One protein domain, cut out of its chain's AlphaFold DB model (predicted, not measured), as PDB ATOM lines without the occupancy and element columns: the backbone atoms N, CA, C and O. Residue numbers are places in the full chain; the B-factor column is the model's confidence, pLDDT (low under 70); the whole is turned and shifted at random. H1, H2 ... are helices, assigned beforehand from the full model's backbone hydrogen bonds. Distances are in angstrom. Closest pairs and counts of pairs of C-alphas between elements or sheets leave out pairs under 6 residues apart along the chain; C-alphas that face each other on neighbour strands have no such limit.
ATOM      1  N   GLY A 141     177.622 200.984 129.923       85.69
ATOM      2  CA  GLY A 141     178.360 201.561 128.795       85.69
ATOM      3  C   GLY A 141     179.794 201.038 128.687       85.69
ATOM      4  O   GLY A 141     180.284 200.782 127.587       85.69
ATOM      5  N   HIS A 142     180.458 200.817 129.823       86.88
ATOM      6  CA  HIS A 142     181.807 200.252 129.846       86.88
ATOM      7  C   HIS A 142     181.807 198.770 129.449       86.88
ATOM      8  O   HIS A 142     182.628 198.352 128.633       86.88
ATOM      9  N   LEU A 143     180.850 197.987 129.965       87.75
ATOM     10  CA  LEU A 143     180.680 196.580 129.581       87.75
ATOM     11  C   LEU A 143     180.421 196.430 128.084       87.75
ATOM     12  O   LEU A 143     181.011 195.561 127.438       87.75
ATOM     13  N   ARG A 144     179.575 197.304 127.526       92.38
ATOM     14  CA  ARG A 144     179.321 197.342 126.088       92.38
ATOM     15  C   ARG A 144     180.598 197.577 125.297       92.38
ATOM     16  O   ARG A 144     180.905 196.756 124.439       92.38
ATOM     17  N   ALA A 145     181.380 198.595 125.643       93.12
ATOM     18  CA  ALA A 145     182.639 198.881 124.958       93.12
ATOM     19  C   ALA A 145     183.627 197.694 125.002       93.12
ATOM     20  O   ALA A 145     184.264 197.380 123.996       93.12
ATOM     21  N   LEU A 146     183.728 196.989 126.138       91.75
ATOM     22  CA  LEU A 146     184.580 195.798 126.259       91.75
ATOM     23  C   LEU A 146     184.116 194.651 125.351       91.75
ATOM     24  O   LEU A 146     184.940 193.976 124.733       91.75
ATOM     25  N   VAL A 147     182.806 194.411 125.282       94.38
ATOM     26  CA  VAL A 147     182.224 193.380 124.417       94.38
ATOM     27  C   VAL A 147     182.409 193.731 122.943       94.38
ATOM     28  O   VAL A 147     182.863 192.885 122.171       94.38
ATOM     29  N   GLU A 148     182.111 194.973 122.560       96.62
ATOM     30  CA  GLU A 148     182.290 195.465 121.193       96.62
ATOM     31  C   GLU A 148     183.744 195.305 120.740       96.62
ATOM     32  O   GLU A 148     183.992 194.783 119.653       96.62
ATOM     33  N   ALA A 149     184.712 195.649 121.596       96.06
ATOM     34  CA  ALA A 149     186.132 195.482 121.302       96.06
ATOM     35  C   ALA A 149     186.522 194.013 121.052       96.06
ATOM     36  O   ALA A 149     187.251 193.727 120.101       96.06
ATOM     37  N   ARG A 150     186.018 193.064 121.859       95.44
ATOM     38  CA  ARG A 150     186.290 191.624 121.663       95.44
ATOM     39  C   ARG A 150     185.691 191.101 120.359       95.44
ATOM     40  O   ARG A 150     186.375 190.401 119.612       95.44
ATOM     41  N   VAL A 151     184.432 191.446 120.086       97.38
ATOM     42  CA  VAL A 151     183.726 191.034 118.862       97.38
ATOM     43  C   VAL A 151     184.420 191.608 117.628       97.38
ATOM     44  O   VAL A 151     184.680 190.866 116.683       97.38
ATOM     45  N   LEU A 152     184.794 192.891 117.665       97.31
ATOM     46  CA  LEU A 152     185.512 193.559 116.579       97.31
ATOM     47  C   LEU A 152     186.880 192.917 116.312       97.31
ATOM     48  O   LEU A 152     187.256 192.725 115.153       97.31
ATOM     49  N   ALA A 153     187.618 192.558 117.366       96.94
ATOM     50  CA  ALA A 153     188.893 191.861 117.228       96.94
ATOM     51  C   ALA A 153     188.716 190.515 116.504       96.94
ATOM     52  O   ALA A 153     189.432 190.237 115.542       96.94
ATOM     53  N   GLN A 154     187.714 189.717 116.893       96.25
ATOM     54  CA  GLN A 154     187.429 188.434 116.240       96.25
ATOM     55  C   GLN A 154     187.004 188.598 114.777       96.25
ATOM     56  O   GLN A 154     187.573 187.943 113.903       96.25
ATOM     57  N   SER A 155     186.072 189.509 114.485       95.00
ATOM     58  CA  SER A 155     185.586 189.718 113.115       95.00
ATOM     59  C   SER A 155     186.658 190.263 112.167       95.00
ATOM     60  O   SER A 155     186.550 190.086 110.954       95.00
ATOM     61  N   THR A 156     187.688 190.923 112.708       94.88
ATOM     62  CA  THR A 156     188.810 191.464 111.928       94.88
ATOM     63  C   THR A 156     189.895 190.414 111.692       94.88
ATOM     64  O   THR A 156     190.391 190.285 110.577       94.88
ATOM     65  N   THR A 157     190.267 189.653 112.724       95.44
ATOM     66  CA  THR A 157     191.390 188.705 112.656       95.44
ATOM     67  C   THR A 157     190.993 187.335 112.108       95.44
ATOM     68  O   THR A 157     191.785 186.713 111.407       95.44
ATOM     69  N   ASN A 158     189.783 186.859 112.409       96.56
ATOM     70  CA  ASN A 158     189.324 185.498 112.114       96.56
ATOM     71  C   ASN A 158     188.027 185.529 111.290       96.56
ATOM     72  O   ASN A 158     187.021 184.909 111.639       96.56
ATOM     73  N   LYS A 159     188.014 186.338 110.223       96.00
ATOM     74  CA  LYS A 159     186.799 186.648 109.458       96.00
ATOM     75  C   LYS A 159     186.141 185.400 108.863       96.00
ATOM     76  O   LYS A 159     184.929 185.242 108.983       96.00
ATOM     77  N   ALA A 160     186.918 184.517 108.235       96.94
ATOM     78  CA  ALA A 160     186.380 183.314 107.605       96.94
ATOM     79  C   ALA A 160     185.876 182.306 108.650       96.94
ATOM     80  O   ALA A 160     184.827 181.690 108.473       96.94
ATOM     81  N   GLU A 161     186.574 182.190 109.778       98.00
ATOM     82  CA  GLU A 161     186.149 181.359 110.899       98.00
ATOM     83  C   GLU A 161     184.841 181.874 111.519       98.00
ATOM     84  O   GLU A 161     183.916 181.091 111.739       98.00
ATOM     85  N   CYS A 162     184.721 183.189 111.732       98.06
ATOM     86  CA  CYS A 162     183.498 183.827 112.223       98.06
ATOM     87  C   CYS A 162     182.304 183.573 111.289       98.06
ATOM     88  O   CYS A 162     181.206 183.276 111.765       98.06
ATOM     89  N   ASP A 163     182.522 183.652 109.972       97.94
ATOM     90  CA  ASP A 163     181.514 183.381 108.942       97.94
ATOM     91  C   ASP A 163     181.003 181.933 109.009       97.94
ATOM     92  O   ASP A 163     179.798 181.681 109.101       97.94
ATOM     93  N   VAL A 164     181.927 180.971 109.052       98.00
ATOM     94  CA  VAL A 164     181.596 179.544 109.137       98.00
ATOM     95  C   VAL A 164     180.864 179.230 110.441       98.00
ATOM     96  O   VAL A 164     179.861 178.515 110.416       98.00
ATOM     97  N   LEU A 165     181.293 179.795 111.574       97.75
ATOM     98  CA  LEU A 165     180.595 179.633 112.854       97.75
ATOM     99  C   LEU A 165     179.164 180.187 112.801       97.75
ATOM    100  O   LEU A 165     178.244 179.535 113.300       97.75
ATOM    101  N   MET A 166     178.946 181.333 112.147       97.75
ATOM    102  CA  MET A 166     177.599 181.864 111.907       97.75
ATOM    103  C   MET A 166     176.759 180.907 111.057       97.75
ATOM    104  O   MET A 166     175.607 180.632 111.393       97.75
ATOM    105  N   CYS A 167     177.332 180.339 109.994       97.62
ATOM    106  CA  CYS A 167     176.649 179.356 109.155       97.62
ATOM    107  C   CYS A 167     176.231 178.107 109.936       97.62
ATOM    108  O   CYS A 167     175.089 177.658 109.807       97.62
ATOM    109  N   LEU A 168     177.130 177.560 110.760       97.19
ATOM    110  CA  LEU A 168     176.840 176.403 111.606       97.19
ATOM    111  C   LEU A 168     175.727 176.711 112.613       97.19
ATOM    112  O   LEU A 168     174.815 175.897 112.789       97.19
ATOM    113  N   LEU A 169     175.763 177.895 113.229       96.50
ATOM    114  CA  LEU A 169     174.748 178.320 114.184       96.50
ATOM    115  C   LEU A 169     173.374 178.493 113.522       96.50
ATOM    116  O   LEU A 169     172.388 177.982 114.048       96.50
ATOM    117  N   VAL A 170     173.291 179.148 112.357       96.25
ATOM    118  CA  VAL A 170     172.031 179.297 111.599       96.25
ATOM    119  C   VAL A 170     171.483 177.938 111.165       96.25
ATOM    120  O   VAL A 170     170.281 177.683 111.303       96.25
ATOM    121  N   ALA A 171     172.357 177.038 110.703       95.19
ATOM    122  CA  ALA A 171     171.981 175.681 110.326       95.19
ATOM    123  C   ALA A 171     171.353 174.926 111.510       95.19
ATOM    124  O   ALA A 171     170.298 174.304 111.368       95.19
ATOM    125  N   ALA A 172     171.969 175.015 112.693       93.75
ATOM    126  CA  ALA A 172     171.460 174.402 113.915       93.75
ATOM    127  C   ALA A 172     170.167 175.069 114.415       93.75
ATOM    128  O   ALA A 172     169.199 174.377 114.734       93.75
ATOM    129  N   ALA A 173     170.099 176.404 114.414       93.00
ATOM    130  CA  ALA A 173     168.927 177.171 114.837       93.00
ATOM    131  C   ALA A 173     167.699 176.939 113.939       93.00
ATOM    132  O   ALA A 173     166.567 177.072 114.400       93.00
ATOM    133  N   SER A 174     167.906 176.520 112.689       90.06
ATOM    134  CA  SER A 174     166.836 176.151 111.748       90.06
ATOM    135  C   SER A 174     166.386 174.689 111.882       90.06
ATOM    136  O   SER A 174     165.356 174.293 111.342       90.06
ATOM    137  N   SER A 175     167.129 173.860 112.620       87.75
ATOM    138  CA  SER A 175     166.857 172.427 112.743       87.75
ATOM    139  C   SER A 175     165.732 172.122 113.740       87.75
ATOM    140  O   SER A 175     165.723 172.657 114.856       87.75
ATOM    141  N   PRO A 176     164.819 171.183 113.434       82.44
ATOM    142  CA  PRO A 176     163.833 170.712 114.405       82.44
ATOM    143  C   PRO A 176     164.472 169.901 115.544       82.44
ATOM    144  O   PRO A 176     163.854 169.740 116.590       82.44
ATOM    145  N   LYS A 177     165.718 169.419 115.381       77.38
ATOM    146  CA  LYS A 177     166.438 168.632 116.402       77.38
ATOM    147  C   LYS A 177     166.975 169.474 117.574       77.38
ATOM    148  O   LYS A 177     167.536 168.897 118.498       77.38
ATOM    149  N   GLY A 178     166.774 170.793 117.550       75.75
ATOM    150  CA  GLY A 178     167.182 171.717 118.611       75.75
ATOM    151  C   GLY A 178     168.544 172.371 118.365       75.75
ATOM    152  O   GLY A 178     169.275 171.986 117.454       75.75
ATOM    153  N   LEU A 179     168.854 173.377 119.186       85.94
ATOM    154  CA  LEU A 179     170.102 174.137 119.170       85.94
ATOM    155  C   LEU A 179     170.882 173.828 120.451       85.94
ATOM    156  O   LEU A 179     170.413 174.143 121.539       85.94
ATOM    157  N   SER A 180     172.055 173.210 120.324       84.06
ATOM    158  CA  SER A 180     172.931 172.938 121.465       84.06
ATOM    159  C   SER A 180     174.410 173.063 121.079       84.06
ATOM    160  O   SER A 180     174.799 172.451 120.079       84.06
ATOM    161  N   PRO A 181     175.232 173.787 121.862       85.31
ATOM    162  CA  PRO A 181     174.827 174.631 122.992       85.31
ATOM    163  C   PRO A 181     174.066 175.884 122.522       85.31
ATOM    164  O   PRO A 181     174.095 176.236 121.341       85.31
ATOM    165  N   CYS A 182     173.400 176.566 123.453       85.06
ATOM    166  CA  CYS A 182     172.782 177.877 123.250       85.06
ATOM    167  C   CYS A 182     173.211 178.820 124.386       85.06
ATOM    168  O   CYS A 182     173.454 178.362 125.504       85.06
ATOM    169  N   SER A 183     173.314 180.120 124.108       84.62
ATOM    170  CA  SER A 183     173.592 181.118 125.147       84.62
ATOM    171  C   SER A 183     172.423 181.214 126.130       84.62
ATOM    172  O   SER A 183     171.264 181.272 125.715       84.62
ATOM    173  N   VAL A 184     172.734 181.309 127.426       78.75
ATOM    174  CA  VAL A 184     171.749 181.480 128.515       78.75
ATOM    175  C   VAL A 184     170.888 182.733 128.352       78.75
ATOM    176  O   VAL A 184     169.758 182.767 128.821       78.75
ATOM    177  N   HIS A 185     171.390 183.740 127.628       82.94
ATOM    178  CA  HIS A 185     170.641 184.950 127.277       82.94
ATOM    179  C   HIS A 185     169.338 184.639 126.527       82.94
ATOM    180  O   HIS A 185     168.359 185.359 126.674       82.94
ATOM    181  N   PHE A 186     169.320 183.560 125.739       86.06
ATOM    182  CA  PHE A 186     168.160 183.150 124.951       86.06
ATOM    183  C   PHE A 186     167.371 182.016 125.608       86.06
ATOM    184  O   PHE A 186     166.636 181.308 124.922       86.06
ATOM    185  N   GLN A 187     167.542 181.786 126.911       80.50
ATOM    186  CA  GLN A 187     166.777 180.786 127.647       80.50
ATOM    187  C   GLN A 187     165.656 181.457 128.446       80.50
ATOM    188  O   GLN A 187     165.888 182.349 129.258       80.50
ATOM    189  N   SER A 188     164.425 181.000 128.235       68.88
ATOM    190  CA  SER A 188     163.253 181.347 129.032       68.88
ATOM    191  C   SER A 188     163.095 180.346 130.175       68.88
ATOM    192  O   SER A 188     163.208 179.134 129.979       68.88
ATOM    193  N   GLN A 189     162.866 180.857 131.388       62.47
ATOM    194  CA  GLN A 189     162.691 180.062 132.616       62.47
ATOM    195  C   GLN A 189     163.798 179.009 132.861       62.47
ATOM    196  O   GLN A 189     163.562 177.990 133.502       62.47
ATOM    197  N   GLY A 190     165.010 179.253 132.350       57.22
ATOM    198  CA  GLY A 190     166.193 178.415 132.578       57.22
ATOM    199  C   GLY A 190     166.233 177.073 131.837       57.22
ATOM    200  O   GLY A 190     167.188 176.328 132.034       57.22
ATOM    201  N   VAL A 191     165.245 176.745 130.993       61.09
ATOM    202  CA  VAL A 191     165.192 175.434 130.309       61.09
ATOM    203  C   VAL A 191     164.878 175.554 128.815       61.09
ATOM    204  O   VAL A 191     165.522 174.887 128.001       61.09
ATOM    205  N   ASP A 192     163.948 176.430 128.429       74.31
ATOM    206  CA  ASP A 192     163.475 176.515 127.044       74.31
ATOM    207  C   ASP A 192     164.199 177.600 126.249       74.31
ATOM    208  O   ASP A 192     164.303 178.744 126.677       74.31
ATOM    209  N   ILE A 193     164.671 177.266 125.048       84.38
ATOM    210  CA  ILE A 193     165.318 178.234 124.155       84.38
ATOM    211  C   ILE A 193     164.249 179.110 123.490       84.38
ATOM    212  O   ILE A 193     163.410 178.605 122.737       84.38
ATOM    213  N   ASP A 194     164.328 180.428 123.676       88.44
ATOM    214  CA  ASP A 194     163.551 181.403 122.912       88.44
ATOM    215  C   ASP A 194     164.100 181.511 121.482       88.44
ATOM    216  O   ASP A 194     164.901 182.379 121.116       88.44
ATOM    217  N   ARG A 195     163.633 180.599 120.628       88.31
ATOM    218  CA  ARG A 195     164.016 180.552 119.212       88.31
ATOM    219  C   ARG A 195     163.635 181.821 118.456       88.31
ATOM    220  O   ARG A 195     164.272 182.121 117.450       88.31
ATOM    221  N   ARG A 196     162.610 182.561 118.898       90.56
ATOM    222  CA  ARG A 196     162.221 183.816 118.236       90.56
ATOM    223  C   ARG A 196     163.296 184.864 118.469       90.56
ATOM    224  O   ARG A 196     163.728 185.494 117.507       90.56
ATOM    225  N   GLN A 197     163.770 184.993 119.705       91.88
ATOM    226  CA  GLN A 197     164.843 185.920 120.048       91.88
ATOM    227  C   GLN A 197     166.174 185.521 119.391       91.88
ATOM    228  O   GLN A 197     166.848 186.390 118.838       91.88
ATOM    229  N   VAL A 198     166.513 184.223 119.352       93.25
ATOM    230  CA  VAL A 198     167.700 183.722 118.623       93.25
ATOM    231  C   VAL A 198     167.625 184.087 117.141       93.25
ATOM    232  O   VAL A 198     168.570 184.652 116.594       93.25
ATOM    233  N   ASN A 199     166.500 183.801 116.482       93.38
ATOM    234  CA  ASN A 199     166.342 184.079 115.054       93.38
ATOM    235  C   ASN A 199     166.345 185.584 114.754       93.38
ATOM    236  O   ASN A 199     166.924 186.003 113.752       93.38
ATOM    237  N   ALA A 200     165.748 186.406 115.623       94.94
ATOM    238  CA  ALA A 200     165.798 187.859 115.502       94.94
ATOM    239  C   ALA A 200     167.234 188.389 115.645       94.94
ATOM    240  O   ALA A 200     167.665 189.207 114.833       94.94
ATOM    241  N   ALA A 201     167.997 187.877 116.618       96.25
ATOM    242  CA  ALA A 201     169.404 188.219 116.800       96.25
ATOM    243  C   ALA A 201     170.246 187.812 115.581       96.25
ATOM    244  O   ALA A 201     170.993 188.640 115.073       96.25
ATOM    245  N   LEU A 202     170.071 186.591 115.060       96.12
ATOM    246  CA  LEU A 202     170.745 186.112 113.845       96.12
ATOM    247  C   LEU A 202     170.430 186.977 112.617       96.12
ATOM    248  O   LEU A 202     171.329 187.298 111.843       96.12
ATOM    249  N   THR A 203     169.166 187.371 112.450       95.94
ATOM    250  CA  THR A 203     168.719 188.209 111.321       95.94
ATOM    251  C   THR A 203     169.318 189.613 111.384       95.94
ATOM    252  O   THR A 203     169.581 190.216 110.349       95.94
ATOM    253  N   ALA A 204     169.560 190.130 112.590       97.06
ATOM    254  CA  ALA A 204     170.157 191.443 112.790       97.06
ATOM    255  C   ALA A 204     171.669 191.490 112.502       97.06
ATOM    256  O   ALA A 204     172.224 192.584 112.455       97.06
ATOM    257  N   VAL A 205     172.344 190.345 112.313       97.69
ATOM    258  CA  VAL A 205     173.778 190.309 111.988       97.69
ATOM    259  C   VAL A 205     173.977 190.516 110.475       97.69
ATOM    260  O   VAL A 205     173.644 189.619 109.687       97.69
ATOM    261  N   PRO A 206     174.536 191.664 110.038       97.00
ATOM    262  CA  PRO A 206     174.830 191.911 108.629       97.00
ATOM    263  C   PRO A 206     176.021 191.067 108.155       97.00
ATOM    264  O   PRO A 206     176.696 190.408 108.947       97.00
ATOM    265  N   ALA A 207     176.323 191.116 106.858       96.50
ATOM    266  CA  ALA A 207     177.552 190.526 106.333       96.50
ATOM    267  C   ALA A 207     178.791 191.086 107.049       96.50
ATOM    268  O   ALA A 207     178.874 192.284 107.322       96.50
ATOM    269  N   LEU A 208     179.801 190.237 107.280       95.69
ATOM    270  CA  LEU A 208     181.047 190.629 107.959       95.69
ATOM    271  C   LEU A 208     181.792 191.773 107.254       95.69
ATOM    272  O   LEU A 208     182.578 192.473 107.879       95.69
ATOM    273  N   ALA A 209     181.579 191.968 105.948       94.56
ATOM    274  CA  ALA A 209     182.169 193.081 105.200       94.56
ATOM    275  C   ALA A 209     181.581 194.455 105.574       94.56
ATOM    276  O   ALA A 209     182.242 195.466 105.366       94.56
ATOM    277  N   THR A 210     180.361 194.490 106.111       95.75
ATOM    278  CA  THR A 210     179.620 195.713 106.457       95.75
ATOM    279  C   THR A 210     179.212 195.729 107.931       95.75
ATOM    280  O   THR A 210     178.264 196.417 108.304       95.75
ATOM    281  N   LEU A 211     179.862 194.912 108.763       96.69
ATOM    282  CA  LEU A 211     179.547 194.791 110.179       96.69
ATOM    283  C   LEU A 211     180.041 196.025 110.939       96.69
ATOM    284  O   LEU A 211     181.244 196.217 111.096       96.69
ATOM    285  N   ASP A 212     179.105 196.815 111.459       96.81
ATOM    286  CA  ASP A 212     179.371 197.823 112.486       96.81
ATOM    287  C   ASP A 212     178.927 197.277 113.843       96.81
ATOM    288  O   ASP A 212     177.735 197.206 114.151       96.81
ATOM    289  N   VAL A 213     179.906 196.870 114.652       96.38
ATOM    290  CA  VAL A 213     179.671 196.263 115.968       96.38
ATOM    291  C   VAL A 213     178.995 197.251 116.926       96.38
ATOM    292  O   VAL A 213     178.177 196.833 117.747       96.38
ATOM    293  N   THR A 214     179.267 198.553 116.793       95.38
ATOM    294  CA  THR A 214     178.734 199.584 117.701       95.38
ATOM    295  C   THR A 214     177.239 199.825 117.485       95.38
ATOM    296  O   THR A 214     176.501 200.097 118.436       95.38
ATOM    297  N   ALA A 215     176.769 199.625 116.251       96.19
ATOM    298  CA  ALA A 215     175.371 199.757 115.855       96.19
ATOM    299  C   ALA A 215     174.526 198.495 116.122       96.19
ATOM    300  O   ALA A 215     173.308 198.519 115.925       96.19
ATOM    301  N   LEU A 216     175.131 197.383 116.563       96.31
ATOM    302  CA  LEU A 216     174.394 196.135 116.768       96.31
ATOM    303  C   LEU A 216     173.392 196.239 117.926       96.31
ATOM    304  O   LEU A 216     173.744 196.706 119.021       96.31
ATOM    305  N   PRO A 217     172.167 195.707 117.752       95.19
ATOM    306  CA  PRO A 217     171.241 195.570 118.860       95.19
ATOM    307  C   PRO A 217     171.814 194.605 119.900       95.19
ATOM    308  O   PRO A 217     172.518 193.644 119.575       95.19
ATOM    309  N   LEU A 218     171.482 194.847 121.166       92.00
ATOM    310  CA  LEU A 218     172.049 194.121 122.301       92.00
ATOM    311  C   LEU A 218     171.952 192.579 122.178       92.00
ATOM    312  O   LEU A 218     172.972 191.927 122.399       92.00
ATOM    313  N   PRO A 219     170.827 191.970 121.739       93.19
ATOM    314  CA  PRO A 219     170.760 190.517 121.549       93.19
ATOM    315  C   PRO A 219     171.721 189.983 120.478       93.19
ATOM    316  O   PRO A 219     172.296 188.911 120.649       93.19
ATOM    317  N   ALA A 220     171.933 190.723 119.383       95.94
ATOM    318  CA  ALA A 220     172.894 190.330 118.353       95.94
ATOM    319  C   ALA A 220     174.328 190.426 118.885       95.94
ATOM    320  O   ALA A 220     175.120 189.510 118.688       95.94
ATOM    321  N   LEU A 221     174.639 191.485 119.637       95.50
ATOM    322  CA  LEU A 221     175.946 191.636 120.271       95.50
ATOM    323  C   LEU A 221     176.229 190.506 121.280       95.50
ATOM    324  O   LEU A 221     177.312 189.927 121.256       95.50
ATOM    325  N   HIS A 222     175.240 190.126 122.098       93.25
ATOM    326  CA  HIS A 222     175.315 188.952 122.977       93.25
ATOM    327  C   HIS A 222     175.579 187.654 122.215       93.25
ATOM    328  O   HIS A 222     176.356 186.816 122.674       93.25
ATOM    329  N   LEU A 223     174.909 187.470 121.075       95.56
ATOM    330  CA  LEU A 223     175.061 186.283 120.243       95.56
ATOM    331  C   LEU A 223     176.479 186.173 119.678       95.56
ATOM    332  O   LEU A 223     177.078 185.103 119.761       95.56
ATOM    333  N   LEU A 224     177.006 187.268 119.124       96.88
ATOM    334  CA  LEU A 224     178.341 187.296 118.526       96.88
ATOM    335  C   LEU A 224     179.433 187.136 119.578       96.88
ATOM    336  O   LEU A 224     180.363 186.360 119.384       96.88
ATOM    337  N   GLU A 225     179.300 187.813 120.715       94.62
ATOM    338  CA  GLU A 225     180.252 187.679 121.813       94.62
ATOM    339  C   GLU A 225     180.266 186.254 122.379       94.62
ATOM    340  O   GLU A 225     181.335 185.693 122.622       94.62
ATOM    341  N   TRP A 226     179.100 185.618 122.500       93.25
ATOM    342  CA  TRP A 226     179.017 184.211 122.875       93.25
ATOM    343  C   TRP A 226     179.707 183.301 121.854       93.25
ATOM    344  O   TRP A 226     180.603 182.534 122.209       93.25
ATOM    345  N   LEU A 227     179.286 183.393 120.589       95.69
ATOM    346  CA  LEU A 227     179.683 182.482 119.519       95.69
ATOM    347  C   LEU A 227     181.172 182.596 119.180       95.69
ATOM    348  O   LEU A 227     181.825 181.578 118.970       95.69
ATOM    349  N   TRP A 228     181.702 183.819 119.103       95.81
ATOM    350  CA  TRP A 228     183.067 184.070 118.634       95.81
ATOM    351  C   TRP A 228     184.090 184.190 119.761       95.81
ATOM    352  O   TRP A 228     185.269 183.931 119.524       95.81
ATOM    353  N   CYS A 229     183.676 184.579 120.971       92.62
ATOM    354  CA  CYS A 229     184.622 184.882 122.049       92.62
ATOM    355  C   CYS A 229     184.569 183.890 123.217       92.62
ATOM    356  O   CYS A 229     185.590 183.715 123.881       92.62
ATOM    357  N   ARG A 230     183.418 183.258 123.498       89.56
ATOM    358  CA  ARG A 230     183.241 182.447 124.719       89.56
ATOM    359  C   ARG A 230     183.134 180.948 124.507       89.56
ATOM    360  O   ARG A 230     183.373 180.202 125.455       89.56
ATOM    361  N   LEU A 231     182.774 180.488 123.312       89.69
ATOM    362  CA  LEU A 231     182.672 179.053 123.070       89.69
ATOM    363  C   LEU A 231     184.021 178.339 123.314       89.69
ATOM    364  O   LEU A 231     185.079 178.859 122.946       89.69
TER     365      LEU A 231
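AT A GLANCE: This is residues 141 to 231 of the 433 residues of the protein "PARP catalytic domain-containing protein" of Aphanomyces astaci (UniProt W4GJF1). Two helices, H1 and H2, meet near their ends as an L, and H4 sits in the angle between them as the core of the domain. H3 packs across residues 219 to 223 of H4 and folds back beside the far part of H2, with a long loop, residues 174 to 194, joining H2 to H3 at the end away from H1. The printed part has 91 residues with four named helices, H1 to H4 in order along the chain, no named strand, and is all helix. It is compact, with a radius of gyration of the C-alphas of 12.7 A, and rounded, spanning 32 by 29 by 20 A.

HOW THE PARTS SIT: H1, residues 141 to 157, touches the hub H4, residues 218 to 230, with residues 147 to 154 alone, at a steep tilt of 54 degrees, the same way; the closest C-alphas, of Val 151 and Glu 225, are 5.7 A apart. H1 is close to but not clearly touching H2, residues 159 to 173; they are only just about perpendicular, at 72 degrees. H2 touches H4 at a steep tilt of 67 degrees, opposite ways, closest at the C-alphas of Cys 162 and Trp 228, 6.4 A. H2 and H3, residues 195 to 203, form a helical hairpin at 29 degrees, closest at the C-alphas of Val 170 and Leu 202, 7.3 A. H3 touches H4 about perpendicular, at 84 degrees, with the C-alphas of Ala 201 and Ala 220 closest at 4.4 A. H1 and H3 are apart. In H1, H2, H3 and H4 every O i to N i+4 pair is within hydrogen-bond range.

IN THESE COORDINATES: H1 begins at C-alpha 141 (178.360, 201.561, 128.795) and is 24.4 A long; H2 is 20.9 A, H3 12.0 A. H4, 16.4 A, ends at C-alpha 230 (183.241, 182.447, 124.719).

THE WHOLE: The printed part has no cut, and the farthest C-alphas, of His 142 and Pro 176, are 37.9 A apart. The links H2 to H3 and H3 to H4 are long, and residues 188 to 191 have pLDDT under 70.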